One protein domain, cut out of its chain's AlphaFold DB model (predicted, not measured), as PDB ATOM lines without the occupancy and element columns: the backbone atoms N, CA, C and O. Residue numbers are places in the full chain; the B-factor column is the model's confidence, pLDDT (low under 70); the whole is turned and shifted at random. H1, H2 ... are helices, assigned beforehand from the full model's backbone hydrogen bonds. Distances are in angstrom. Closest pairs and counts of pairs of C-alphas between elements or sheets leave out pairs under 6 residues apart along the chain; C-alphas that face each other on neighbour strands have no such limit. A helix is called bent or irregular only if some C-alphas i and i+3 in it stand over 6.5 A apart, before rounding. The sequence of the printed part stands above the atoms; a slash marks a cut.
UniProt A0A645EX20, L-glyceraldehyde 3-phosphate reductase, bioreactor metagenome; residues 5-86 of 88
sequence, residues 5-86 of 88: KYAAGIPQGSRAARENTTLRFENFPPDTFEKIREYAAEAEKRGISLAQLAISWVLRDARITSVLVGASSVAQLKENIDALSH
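What this domain is: This is residues 5 to 86 of the 88 residues of the protein "L-glyceraldehyde 3-phosphate reductase" of bioreactor metagenome (UniProt A0A645EX20). Three helices make a loose stepwise stack, with H2 between H1 and H3: the later part of H1 meets H2 nearly crosswise, and the later part of H3 packs on H2 from another side. Before H1 a long stretch without a named element, residues 5 to 31, loops about on the side where H1 begins, and residues 60 to 65 stick out after H2. The printed part has 82 residues, with three named helices in the order H1, H2, H3 and no named strand; the class is all helix, although under half of the residues, 36 of 82, are in named elements. The whole is only just compact, close to loose, with a radius of gyration of the C-alphas of 14.0 A, and the C-alphas span 38 by 26 by 25 A.

How they stand to each other: The longest helix is H1, residues 32 to 45. It touches H2, residues 50 to 59, with residues 39 to 44 alone. The closest C-alphas of these two are those of Ala 40 and Leu 50, 5.2 A apart. Their lines stand at 86 degrees, about perpendicular. H3, residues 74 to 85, touches H2 with residues 79 to 84 alone. The closest C-alphas there are those of Gln 52 and Ala 83, 4.4 A apart. H2 and H3 run the same way at a steep tilt of 49 degrees, with their centres 10.8 A apart. H1 and H3 are apart. In H1 and H2 every O i to N i+4 pair is within hydrogen-bond range, while in H3 5 of 8 are.

Where its parts are: H1 begins at C-alpha 32, at (8.395, 6.775, -33.388), and runs 20.4 A from first to last C-alpha, from Thr 32 to Lys 45. H2 begins at C-alpha 50, at (8.955, 15.423, -44.617), and measures 14.3 A from Leu 50 to Leu 59. H3 measures 17.6 A from Val 74 to Ser 85 and ends at C-alpha 85, at (12.881, 27.399, -51.554). No helix is bent or irregular.

The domain as a whole: The two C-alphas farthest apart are those of Glu 19 and Ala 62, at 39.7 A. The printed part runs from residue 5 to residue 86 and has no cut. The link from H1 to H2 is tight, with 4 residues, and the link from H2 to H3 is long, with 14 residues. Residues 26 to 32, of which 32 belongs to H1, stand free, and so do residues 60 to 65. The mean pLDDT of the printed part is 84.8. The model's confidence is low, under 70, at residues 5 to 14 and at residues 17, 19, 22 and 25.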
ATOM      1  N   LYS A   5       9.504   7.880 -46.791       67.00
ATOM      2  CA  LYS A   5       9.872   6.488 -47.060       67.00
ATOM      3  C   LYS A   5       9.494   5.509 -45.941       67.00
ATOM      4  O   LYS A   5       9.295   4.341 -46.245       67.00
ATOM      5  N   TYR A   6       9.405   5.965 -44.689       68.62
ATOM      6  CA  TYR A   6       9.080   5.102 -43.544       68.62
ATOM      7  C   TYR A   6       7.698   5.347 -42.947       68.62
ATOM      8  O   TYR A   6       7.323   4.669 -41.994       68.62
ATOM      9  N   ALA A   7       6.915   6.270 -43.517       63.59
ATOM     10  CA  ALA A   7       5.541   6.506 -43.081       63.59
ATOM     11  C   ALA A   7       4.641   5.275 -43.327       63.59
ATOM     12  O   ALA A   7       3.711   5.031 -42.560       63.59
ATOM     13  N   ALA A   8       4.964   4.473 -44.350       63.91
ATOM     14  CA  ALA A   8       4.246   3.258 -44.749       63.91
ATOM     15  C   ALA A   8       4.955   1.939 -44.351       63.91
ATOM     16  O   ALA A   8       4.595   0.877 -44.850       63.91
ATOM     17  N   GLY A   9       5.970   1.983 -43.476       67.00
ATOM     18  CA  GLY A   9       6.760   0.809 -43.069       67.00
ATOM     19  C   GLY A   9       8.156   0.755 -43.700       67.00
ATOM     20  O   GLY A   9       8.699   1.783 -44.094       67.00
ATOM     21  N   ILE A  10       8.781  -0.428 -43.757       69.44
ATOM     22  CA  ILE A  10      10.140  -0.607 -44.301       69.44
ATOM     23  C   ILE A  10      10.052  -0.986 -45.785       69.44
ATOM     24  O   ILE A  10       9.736  -2.132 -46.098       69.44
ATOM     25  N   PRO A  11      10.365  -0.083 -46.728       67.44
ATOM     26  CA  PRO A  11      10.333  -0.437 -48.139       67.44
ATOM     27  C   PRO A  11      11.439  -1.425 -48.514       67.44
ATOM     28  O   PRO A  11      12.587  -1.323 -48.053       67.44
ATOM     29  N   GLN A  12      11.091  -2.346 -49.413       66.69
ATOM     30  CA  GLN A  12      11.994  -3.341 -49.985       66.69
ATOM     31  C   GLN A  12      13.193  -2.653 -50.667       66.69
ATOM     32  O   GLN A  12      13.050  -1.620 -51.321       66.69
ATOM     33  N   GLY A  13      14.404  -3.175 -50.451       67.69
ATOM     34  CA  GLY A  13      15.644  -2.592 -50.991       67.69
ATOM     35  C   GLY A  13      16.125  -1.306 -50.298       67.69
ATOM     36  O   GLY A  13      17.143  -0.732 -50.690       67.69
ATOM     37  N   SER A  14      15.439  -0.833 -49.249       68.62
ATOM     38  CA  SER A  14      15.928   0.281 -48.433       68.62
ATOM     39  C   SER A  14      17.181  -0.098 -47.637       68.62
ATOM     40  O   SER A  14      17.442  -1.269 -47.365       68.62
ATOM     41  N   ARG A  15      17.961   0.906 -47.205       70.25
ATOM     42  CA  ARG A  15      19.114   0.688 -46.310       70.25
ATOM     43  C   ARG A  15      18.708  -0.099 -45.066       70.25
ATOM     44  O   ARG A  15      19.512  -0.869 -44.558       70.25
ATOM     45  N   ALA A  16      17.486   0.098 -44.592       70.56
ATOM     46  CA  ALA A  16      16.987  -0.532 -43.388       70.56
ATOM     47  C   ALA A  16      16.451  -1.967 -43.606       70.56
ATOM     48  O   ALA A  16      16.223  -2.681 -42.643       70.56
ATOM     49  N   ALA A  17      16.327  -2.414 -44.862       69.56
ATOM     50  CA  ALA A  17      15.980  -3.789 -45.226       69.56
ATOM     51  C   ALA A  17      17.210  -4.711 -45.415       69.56
ATOM     52  O   ALA A  17      17.052  -5.870 -45.784       69.56
ATOM     53  N   ARG A  18      18.443  -4.212 -45.230       78.12
ATOM     54  CA  ARG A  18      19.683  -4.993 -45.425       78.12
ATOM     55  C   ARG A  18      20.067  -5.746 -44.147       78.12
ATOM     56  O   ARG A  18      20.051  -5.150 -43.072       78.12
ATOM     57  N   GLU A  19      20.518  -6.997 -44.268       67.69
ATOM     58  CA  GLU A  19      20.852  -7.860 -43.115       67.69
ATOM     59  C   GLU A  19      21.919  -7.251 -42.174       67.69
ATOM     60  O   GLU A  19      21.810  -7.380 -40.957       67.69
ATOM     61  N   ASN A  20      22.851  -6.432 -42.680       71.44
ATOM     62  CA  ASN A  20      23.899  -5.753 -41.889       71.44
ATOM     63  C   ASN A  20      23.728  -4.230 -41.778       71.44
ATOM     64  O   ASN A  20      24.687  -3.462 -41.867       71.44
ATOM     65  N   THR A  21      22.494  -3.758 -41.631       72.06
ATOM     66  CA  THR A  21      22.237  -2.327 -41.473       72.06
ATOM     67  C   THR A  21      22.405  -1.845 -40.034       72.06
ATOM     68  O   THR A  21      21.993  -2.504 -39.085       72.06
ATOM     69  N   THR A  22      22.942  -0.636 -39.872       69.88
ATOM     70  CA  THR A  22      22.913   0.090 -38.591       69.88
ATOM     71  C   THR A  22      21.528   0.671 -38.279       69.88
ATOM     72  O   THR A  22      21.292   1.161 -37.181       69.88
ATOM     73  N   LEU A  23      20.600   0.625 -39.241       70.94
ATOM     74  CA  LEU A  23      19.213   1.075 -39.116       70.94
ATOM     75  C   LEU A  23      18.311  -0.095 -38.684       70.94
ATOM     76  O   LEU A  23      17.545  -0.627 -39.483       70.94
ATOM     77  N   ARG A  24      18.439  -0.513 -37.420       70.94
ATOM     78  CA  ARG A  24      17.596  -1.548 -36.794       70.94
ATOM     79  C   ARG A  24      16.350  -0.902 -36.202       70.94
ATOM     80  O   ARG A  24      16.474  -0.066 -35.309       70.94
ATOM     81  N   PHE A  25      15.166  -1.266 -36.694       68.00
ATOM     82  CA  PHE A  25      13.940  -0.629 -36.211       68.00
ATOM     83  C   PHE A  25      13.493  -1.091 -34.828       68.00
ATOM     84  O   PHE A  25      12.785  -0.344 -34.160       68.00
ATOM     85  N   GLU A  26      13.968  -2.254 -34.374       71.88
ATOM     86  CA  GLU A  26      13.731  -2.739 -33.008       71.88
ATOM     87  C   GLU A  26      14.289  -1.784 -31.936       71.88
ATOM     88  O   GLU A  26      13.847  -1.814 -30.793       71.88
ATOM     89  N   ASN A  27      15.232  -0.910 -32.306       75.81
ATOM     90  CA  ASN A  27      15.836   0.068 -31.402       75.81
ATOM     91  C   ASN A  27      15.036   1.375 -31.291       75.81
ATOM     92  O   ASN A  27      15.443   2.266 -30.543       75.81
ATOM     93  N   PHE A  28      13.953   1.547 -32.056       75.19
ATOM     94  CA  PHE A  28      13.152   2.765 -31.967       75.19
ATOM     95  C   PHE A  28      12.078   2.653 -30.884       75.19
ATOM     96  O   PHE A  28      11.454   1.602 -30.737       75.19
ATOM     97  N   PRO A  29      11.796   3.760 -30.175       82.88
ATOM     98  CA  PRO A  29      10.611   3.872 -29.340       82.88
ATOM     99  C   PRO A  29       9.332   3.488 -30.111       82.88
ATOM    100  O   PRO A  29       9.219   3.867 -31.286       82.88
ATOM    101  N   PRO A  30       8.365   2.787 -29.483       77.81
ATOM    102  CA  PRO A  30       7.153   2.297 -30.154       77.81
ATOM    103  C   PRO A  30       6.342   3.386 -30.877       77.81
ATOM    104  O   PRO A  30       5.760   3.140 -31.929       77.81
ATOM    105  N   ASP A  31       6.366   4.608 -30.350       85.31
ATOM    106  CA  ASP A  31       5.654   5.795 -30.836       85.31
ATOM    107  C   ASP A  31       6.370   6.524 -31.992       85.31
ATOM    108  O   ASP A  31       5.843   7.476 -32.573       85.31
ATOM    109  N   THR A  32       7.577   6.092 -32.369       83.69
ATOM    110  CA  THR A  32       8.395   6.775 -33.388       83.69
ATOM    111  C   THR A  32       7.685   6.857 -34.737       83.69
ATOM    112  O   THR A  32       7.725   7.893 -35.401       83.69
ATOM    113  N   PHE A  33       7.029   5.777 -35.164       82.25
ATOM    114  CA  PHE A  33       6.349   5.739 -36.459       82.25
ATOM    115  C   PHE A  33       5.059   6.556 -36.473       82.25
ATOM    116  O   PHE A  33       4.724   7.132 -37.505       82.25
ATOM    117  N   GLU A  34       4.360   6.642 -35.342       86.88
ATOM    118  CA  GLU A  34       3.189   7.508 -35.193       86.88
ATOM    119  C   GLU A  34       3.588   8.971 -35.358       86.88
ATOM    120  O   GLU A  34       3.059   9.651 -36.234       86.88
ATOM    121  N   LYS A  35       4.639   9.404 -34.655       87.50
ATOM    122  CA  LYS A  35       5.206  10.751 -34.803       87.50
ATOM    123  C   LYS A  35       5.657  11.045 -36.234       87.50
ATOM    124  O   LYS A  35       5.398  12.122 -36.759       87.50
ATOM    125  N   ILE A  36       6.314  10.089 -36.899       88.56
ATOM    126  CA  ILE A  36       6.716  10.249 -38.307       88.56
ATOM    127  C   ILE A  36       5.493  10.461 -39.210       88.56
ATOM    128  O   ILE A  36       5.555  11.303 -40.104       88.56
ATOM    129  N   ARG A  37       4.388   9.735 -38.983       88.50
ATOM    130  CA  ARG A  37       3.140   9.916 -39.742       88.50
ATOM    131  C   ARG A  37       2.513  11.285 -39.493       88.50
ATOM    132  O   ARG A  37       2.109  11.935 -40.450       88.50
ATOM    133  N   GLU A  38       2.483  11.743 -38.246       91.69
ATOM    134  CA  GLU A  38       1.976  13.074 -37.896       91.69
ATOM    135  C   GLU A  38       2.783  14.189 -38.571       91.69
ATOM    136  O   GLU A  38       2.212  15.090 -39.187       91.69
ATOM    137  N   TYR A  39       4.116  14.104 -38.538       91.88
ATOM    138  CA  TYR A  39       4.966  15.079 -39.219       91.88
ATOM    139  C   TYR A  39       4.839  15.013 -40.741       91.88
ATOM    140  O   TYR A  39       4.894  16.049 -41.400       91.88
ATOM    141  N   ALA A  40       4.659  13.819 -41.314       91.00
ATOM    142  CA  ALA A  40       4.413  13.672 -42.745       91.00
ATOM    143  C   ALA A  40       3.099  14.354 -43.159       91.00
ATOM    144  O   ALA A  40       3.088  15.072 -44.155       91.00
ATOM    145  N   ALA A  41       2.034  14.207 -42.365       92.19
ATOM    146  CA  ALA A  41       0.766  14.891 -42.608       92.19
ATOM    147  C   ALA A  41       0.906  16.421 -42.517       92.19
ATOM    148  O   ALA A  41       0.297  17.155 -43.290       92.19
ATOM    149  N   GLU A  42       1.731  16.929 -41.598       92.31
ATOM    150  CA  GLU A  42       2.009  18.366 -41.508       92.31
ATOM    151  C   GLU A  42       2.836  18.886 -42.695       92.31
ATOM    152  O   GLU A  42       2.579  19.983 -43.190       92.31
ATOM    153  N   ALA A  43       3.792  18.096 -43.187       91.94
ATOM    154  CA  ALA A  43       4.542  18.423 -44.396       91.94
ATOM    155  C   ALA A  43       3.618  18.477 -45.627       91.94
ATOM    156  O   ALA A  43       3.678  19.423 -46.413       91.94
ATOM    157  N   GLU A  44       2.695  17.517 -45.739       92.06
ATOM    158  CA  GLU A  44       1.726  17.434 -46.835       92.06
ATOM    159  C   GLU A  44       0.797  18.653 -46.889       92.06
ATOM    160  O   GLU A  44       0.599  19.220 -47.963       92.06
ATOM    161  N   LYS A  45       0.314  19.148 -45.739       93.62
ATOM    162  CA  LYS A  45      -0.474  20.397 -45.675       93.62
ATOM    163  C   LYS A  45       0.266  21.611 -46.241       93.62
ATOM    164  O   LYS A  45      -0.372  22.568 -46.667       93.62
ATOM    165  N   ARG A  46       1.601  21.588 -46.220       90.44
ATOM    166  CA  ARG A  46       2.471  22.656 -46.733       90.44
ATOM    167  C   ARG A  46       2.925  22.410 -48.173       90.44
ATOM    168  O   ARG A  46       3.638  23.241 -48.722       90.44
ATOM    169  N   GLY A  47       2.538  21.284 -48.777       92.00
ATOM    170  CA  GLY A  47       2.958  20.896 -50.124       92.00
ATOM    171  C   GLY A  47       4.432  20.497 -50.229       92.00
ATOM    172  O   GLY A  47       4.978  20.509 -51.329       92.00
ATOM    173  N   ILE A  48       5.074  20.149 -49.109       92.88
ATOM    174  CA  ILE A  48       6.493  19.771 -49.052       92.88
ATOM    175  C   ILE A  48       6.660  18.344 -48.539       92.88
ATOM    176  O   ILE A  48       5.782  17.783 -47.884       92.88
ATOM    177  N   SER A  49       7.811  17.733 -48.807       92.56
ATOM    178  CA  SER A  49       8.131  16.426 -48.234       92.56
ATOM    179  C   SER A  49       8.560  16.535 -46.768       92.56
ATOM    180  O   SER A  49       9.036  17.577 -46.316       92.56
ATOM    181  N   LEU A  50       8.457  15.443 -45.999       92.81
ATOM    182  CA  LEU A  50       8.955  15.423 -44.617       92.81
ATOM    183  C   LEU A  50      10.464  15.706 -44.539       92.81
ATOM    184  O   LEU A  50      10.931  16.297 -43.566       92.81
ATOM    185  N   ALA A  51      11.223  15.305 -45.563       92.56
ATOM    186  CA  ALA A  51      12.651  15.596 -45.638       92.56
ATOM    187  C   ALA A  51      12.891  17.103 -45.789       92.56
ATOM    188  O   ALA A  51      13.716  17.666 -45.071       92.56
ATOM    189  N   GLN A  52      12.117  17.760 -46.656       93.31
ATOM    190  CA  GLN A  52      12.156  19.212 -46.823       93.31
ATOM    191  C   GLN A  52      11.741  19.930 -45.536       93.31
ATOM    192  O   GLN A  52      12.484  20.781 -45.056       93.31
ATOM    193  N   LEU A  53      10.630  19.520 -44.910       93.75
ATOM    194  CA  LEU A  53      10.176  20.074 -43.630       93.75
ATOM    195  C   LEU A  53      11.267  19.990 -42.553       93.75
ATOM    196  O   LEU A  53      11.474  20.954 -41.814       93.75
ATOM    197  N   ALA A  54      11.966  18.855 -42.466       93.62
ATOM    198  CA  ALA A  54      13.039  18.642 -41.504       93.62
ATOM    199  C   ALA A  54      14.258  19.535 -41.770       93.62
ATOM    200  O   ALA A  54      14.795  20.120 -40.832       93.62
ATOM    201  N   ILE A  55      14.685  19.664 -43.030       93.94
ATOM    202  CA  ILE A  55      15.815  20.524 -43.411       93.94
ATOM    203  C   ILE A  55      15.495  21.984 -43.089       93.94
ATOM    204  O   ILE A  55      16.265  22.640 -42.385       93.94
ATOM    205  N   SER A  56      14.337  22.476 -43.535       92.94
ATOM    206  CA  SER A  56      13.941  23.863 -43.303       92.94
ATOM    207  C   SER A  56      13.741  24.142 -41.803       92.94
ATOM    208  O   SER A  56      14.045  25.238 -41.343       92.94
ATOM    209  N   TRP A  57      13.323  23.146 -41.004       93.19
ATOM    210  CA  TRP A  57      13.157  23.301 -39.550       93.19
ATOM    211  C   TRP A  57      14.487  23.556 -38.847       93.19
ATOM    212  O   TRP A  57      14.563  24.404 -37.959       93.19
ATOM    213  N   VAL A  58      15.532  22.826 -39.250       93.94
ATOM    214  CA  VAL A  58      16.882  22.998 -38.704       93.94
ATOM    215  C   VAL A  58      17.460  24.349 -39.130       93.94
ATOM    216  O   VAL A  58      18.019  25.058 -38.298       93.94
ATOM    217  N   LEU A  59      17.282  24.731 -40.398       92.81
ATOM    218  CA  LEU A  59      17.788  25.997 -40.945       92.81
ATOM    219  C   LEU A  59      17.040  27.240 -40.447       92.81
ATOM    220  O   LEU A  59      17.551  28.349 -40.580       92.81
ATOM    221  N   ARG A  60      15.854  27.080 -39.851       92.38
ATOM    222  CA  ARG A  60      15.120  28.178 -39.207       92.38
ATOM    223  C   ARG A  60      15.903  28.801 -38.045       92.38
ATOM    224  O   ARG A  60      15.709  29.973 -37.733       92.38
ATOM    225  N   ASP A  61      16.742  28.025 -37.362       93.94
ATOM    226  CA  ASP A  61      17.555  28.531 -36.259       93.94
ATOM    227  C   ASP A  61      18.821  29.209 -36.793       93.94
ATOM    228  O   ASP A  61      19.737  28.545 -37.277       93.94
ATOM    229  N   ALA A  62      18.902  30.534 -36.644       92.31
ATOM    230  CA  ALA A  62      20.028  31.341 -37.117       92.31
ATOM    231  C   ALA A  62      21.390  30.954 -36.501       92.31
ATOM    232  O   ALA A  62      22.432  31.377 -36.998       92.31
ATOM    233  N   ARG A  63      21.410  30.159 -35.421       96.19
ATOM    234  CA  ARG A  63      22.644  29.634 -34.811       96.19
ATOM    235  C   ARG A  63      23.229  28.451 -35.588       96.19
ATOM    236  O   ARG A  63      24.382  28.093 -35.357       96.19
ATOM    237  N   ILE A  64      22.453  27.821 -36.471       94.81
ATOM    238  CA  ILE A  64      22.891  26.676 -37.267       94.81
ATOM    239  C   ILE A  64      23.518  27.163 -38.574       94.81
ATOM    240  O   ILE A  64      22.862  27.775 -39.407       94.81
ATOM    241  N   THR A  65      24.798  26.853 -38.780       94.06
ATOM    242  CA  THR A  65      25.531  27.273 -39.986       94.06
ATOM    243  C   THR A  65      25.217  26.413 -41.211       94.06
ATOM    244  O   THR A  65      25.267  26.903 -42.335       94.06
ATOM    245  N   SER A  66      24.965  25.113 -41.025       93.50
ATOM    246  CA  SER A  66      24.775  24.176 -42.137       93.50
ATOM    247  C   SER A  66      24.058  22.897 -41.705       93.50
ATOM    248  O   SER A  66      24.084  22.519 -40.533       93.50
ATOM    249  N   VAL A  67      23.452  22.210 -42.678       93.25
ATOM    250  CA  VAL A  67      22.792  20.909 -42.520       93.25
ATOM    251  C   VAL A  67      23.487  19.883 -43.406       93.25
ATOM    252  O   VAL A  67      23.511  20.007 -44.629       93.25
ATOM    253  N   LEU A  68      24.033  18.835 -42.787       94.12
ATOM    254  CA  LEU A  68      24.632  17.715 -43.507       94.12
ATOM    255  C   LEU A  68      23.543  16.723 -43.936       94.12
ATOM    256  O   LEU A  68      22.893  16.104 -43.093       94.12
ATOM    257  N   VAL A  69      23.376  16.537 -45.246       90.81
ATOM    258  CA  VAL A  69      22.397  15.602 -45.820       90.81
ATOM    259  C   VAL A  69      23.078  14.423 -46.507       90.81
ATOM    260  O   VAL A  69      24.111  14.565 -47.157       90.81
ATOM    261  N   GLY A  70      22.475  13.240 -46.392       88.81
ATOM    262  CA  GLY A  70      22.854  12.064 -47.173       88.81
ATOM    263  C   GLY A  70      21.864  11.827 -48.313       88.81
ATOM    264  O   GLY A  70      20.655  11.828 -48.081       88.81
ATOM    265  N   ALA A  71      22.366  11.571 -49.521       89.44
ATOM    266  CA  ALA A  71      21.555  11.219 -50.685       89.44
ATOM    267  C   ALA A  71      22.141   9.997 -51.406       89.44
ATOM    268  O   ALA A  71      23.350   9.907 -51.599       89.44
ATOM    269  N   SER A  72      21.282   9.055 -51.805       86.50
ATOM    270  CA  SER A  72      21.673   7.883 -52.608       86.50
ATOM    271  C   SER A  72      21.301   8.006 -54.087       86.50
ATOM    272  O   SER A  72      21.526   7.079 -54.858       86.50
ATOM    273  N   SER A  73      20.687   9.121 -54.485       90.06
ATOM    274  CA  SER A  73      20.330   9.420 -55.870       90.06
ATOM    275  C   SER A  73      20.305  10.929 -56.108       90.06
ATOM    276  O   SER A  73      20.110  11.714 -55.178       90.06
ATOM    277  N   VAL A  74      20.453  11.332 -57.373       95.38
ATOM    278  CA  VAL A  74      20.341  12.742 -57.789       95.38
ATOM    279  C   VAL A  74      18.947  13.296 -57.487       95.38
ATOM    280  O   VAL A  74      18.829  14.433 -57.047       95.38
ATOM    281  N   ALA A  75      17.898  12.486 -57.659       91.44
ATOM    282  CA  ALA A  75      16.530  12.889 -57.344       91.44
ATOM    283  C   ALA A  75      16.365  13.255 -55.859       91.44
ATOM    284  O   ALA A  75      15.811  14.303 -55.551       91.44
ATOM    285  N   GLN A  76      16.918  12.442 -54.951       89.69
ATOM    286  CA  GLN A  76      16.883  12.726 -53.514       89.69
ATOM    287  C   GLN A  76      17.711  13.967 -53.157       89.69
ATOM    288  O   GLN A  76      17.320  14.755 -52.303       89.69
ATOM    289  N   LEU A  77      18.865  14.155 -53.809       93.25
ATOM    290  CA  LEU A  77      19.666  15.361 -53.610       93.25
ATOM    291  C   LEU A  77      18.896  16.613 -54.048       93.25
ATOM    292  O   LEU A  77      18.893  17.602 -53.321       93.25
ATOM    293  N   LYS A  78      18.220  16.556 -55.200       93.81
ATOM    294  CA  LYS A  78      17.394  17.655 -55.708       93.81
ATOM    295  C   LYS A  78      16.243  17.976 -54.752       93.81
ATOM    296  O   LYS A  78      16.100  19.125 -54.364       93.81
ATOM    297  N   GLU A  79      15.526  16.955 -54.281       92.19
ATOM    298  CA  GLU A  79      14.468  17.102 -53.272       92.19
ATOM    299  C   GLU A  79      14.973  17.808 -52.000       92.19
ATOM    300  O   GLU A  79      14.310  18.714 -51.495       92.19
ATOM    301  N   ASN A  80      16.159  17.431 -51.504       93.12
ATOM    302  CA  ASN A  80      16.770  18.060 -50.331       93.12
ATOM    303  C   ASN A  80      17.136  19.535 -50.579       93.12
ATOM    304  O   ASN A  80      16.990  20.351 -49.674       93.12
ATOM    305  N   ILE A  81      17.625  19.879 -51.776       93.69
ATOM    306  CA  ILE A  81      17.969  21.264 -52.145       93.69
ATOM    307  C   ILE A  81      16.706  22.125 -52.238       93.69
ATOM    308  O   ILE A  81      16.706  23.255 -51.752       93.69
ATOM    309  N   ASP A  82      15.619  21.580 -52.788       93.75
ATOM    310  CA  ASP A  82      14.337  22.281 -52.930       93.75
ATOM    311  C   ASP A  82      13.750  22.724 -51.570       93.75
ATOM    312  O   ASP A  82      12.933  23.642 -51.516       93.75
ATOM    313  N   ALA A  83      14.212  22.155 -50.448       92.19
ATOM    314  CA  ALA A  83      13.870  22.618 -49.099       92.19
ATOM    315  C   ALA A  83      14.228  24.100 -48.854       92.19
ATOM    316  O   ALA A  83      13.530  24.786 -48.108       92.19
ATOM    317  N   LEU A  84      15.279  24.612 -49.506       91.19
ATOM    318  CA  LEU A  84      15.732  26.004 -49.374       91.19
ATOM    319  C   LEU A  84      14.763  27.018 -49.998       91.19
ATOM    320  O   LEU A  84      14.802  28.196 -49.657       91.19
ATOM    321  N   SER A  85      13.889  26.563 -50.896       90.19
ATOM    322  CA  SER A  85      12.881  27.399 -51.554       90.19
ATOM    323  C   SER A  85      11.635  27.624 -50.693       90.19
ATOM    324  O   SER A  85      10.748  28.376 -51.092       90.19
ATOM    325  N   HIS A  86      11.549  26.975 -49.528       77.94
ATOM    326  CA  HIS A  86      10.383  27.016 -48.654       77.94
ATOM    327  C   HIS A  86      10.718  27.787 -47.370       77.94
ATOM    328  O   HIS A  86      11.512  27.296 -46.560       77.94
TER     329      HIS A  86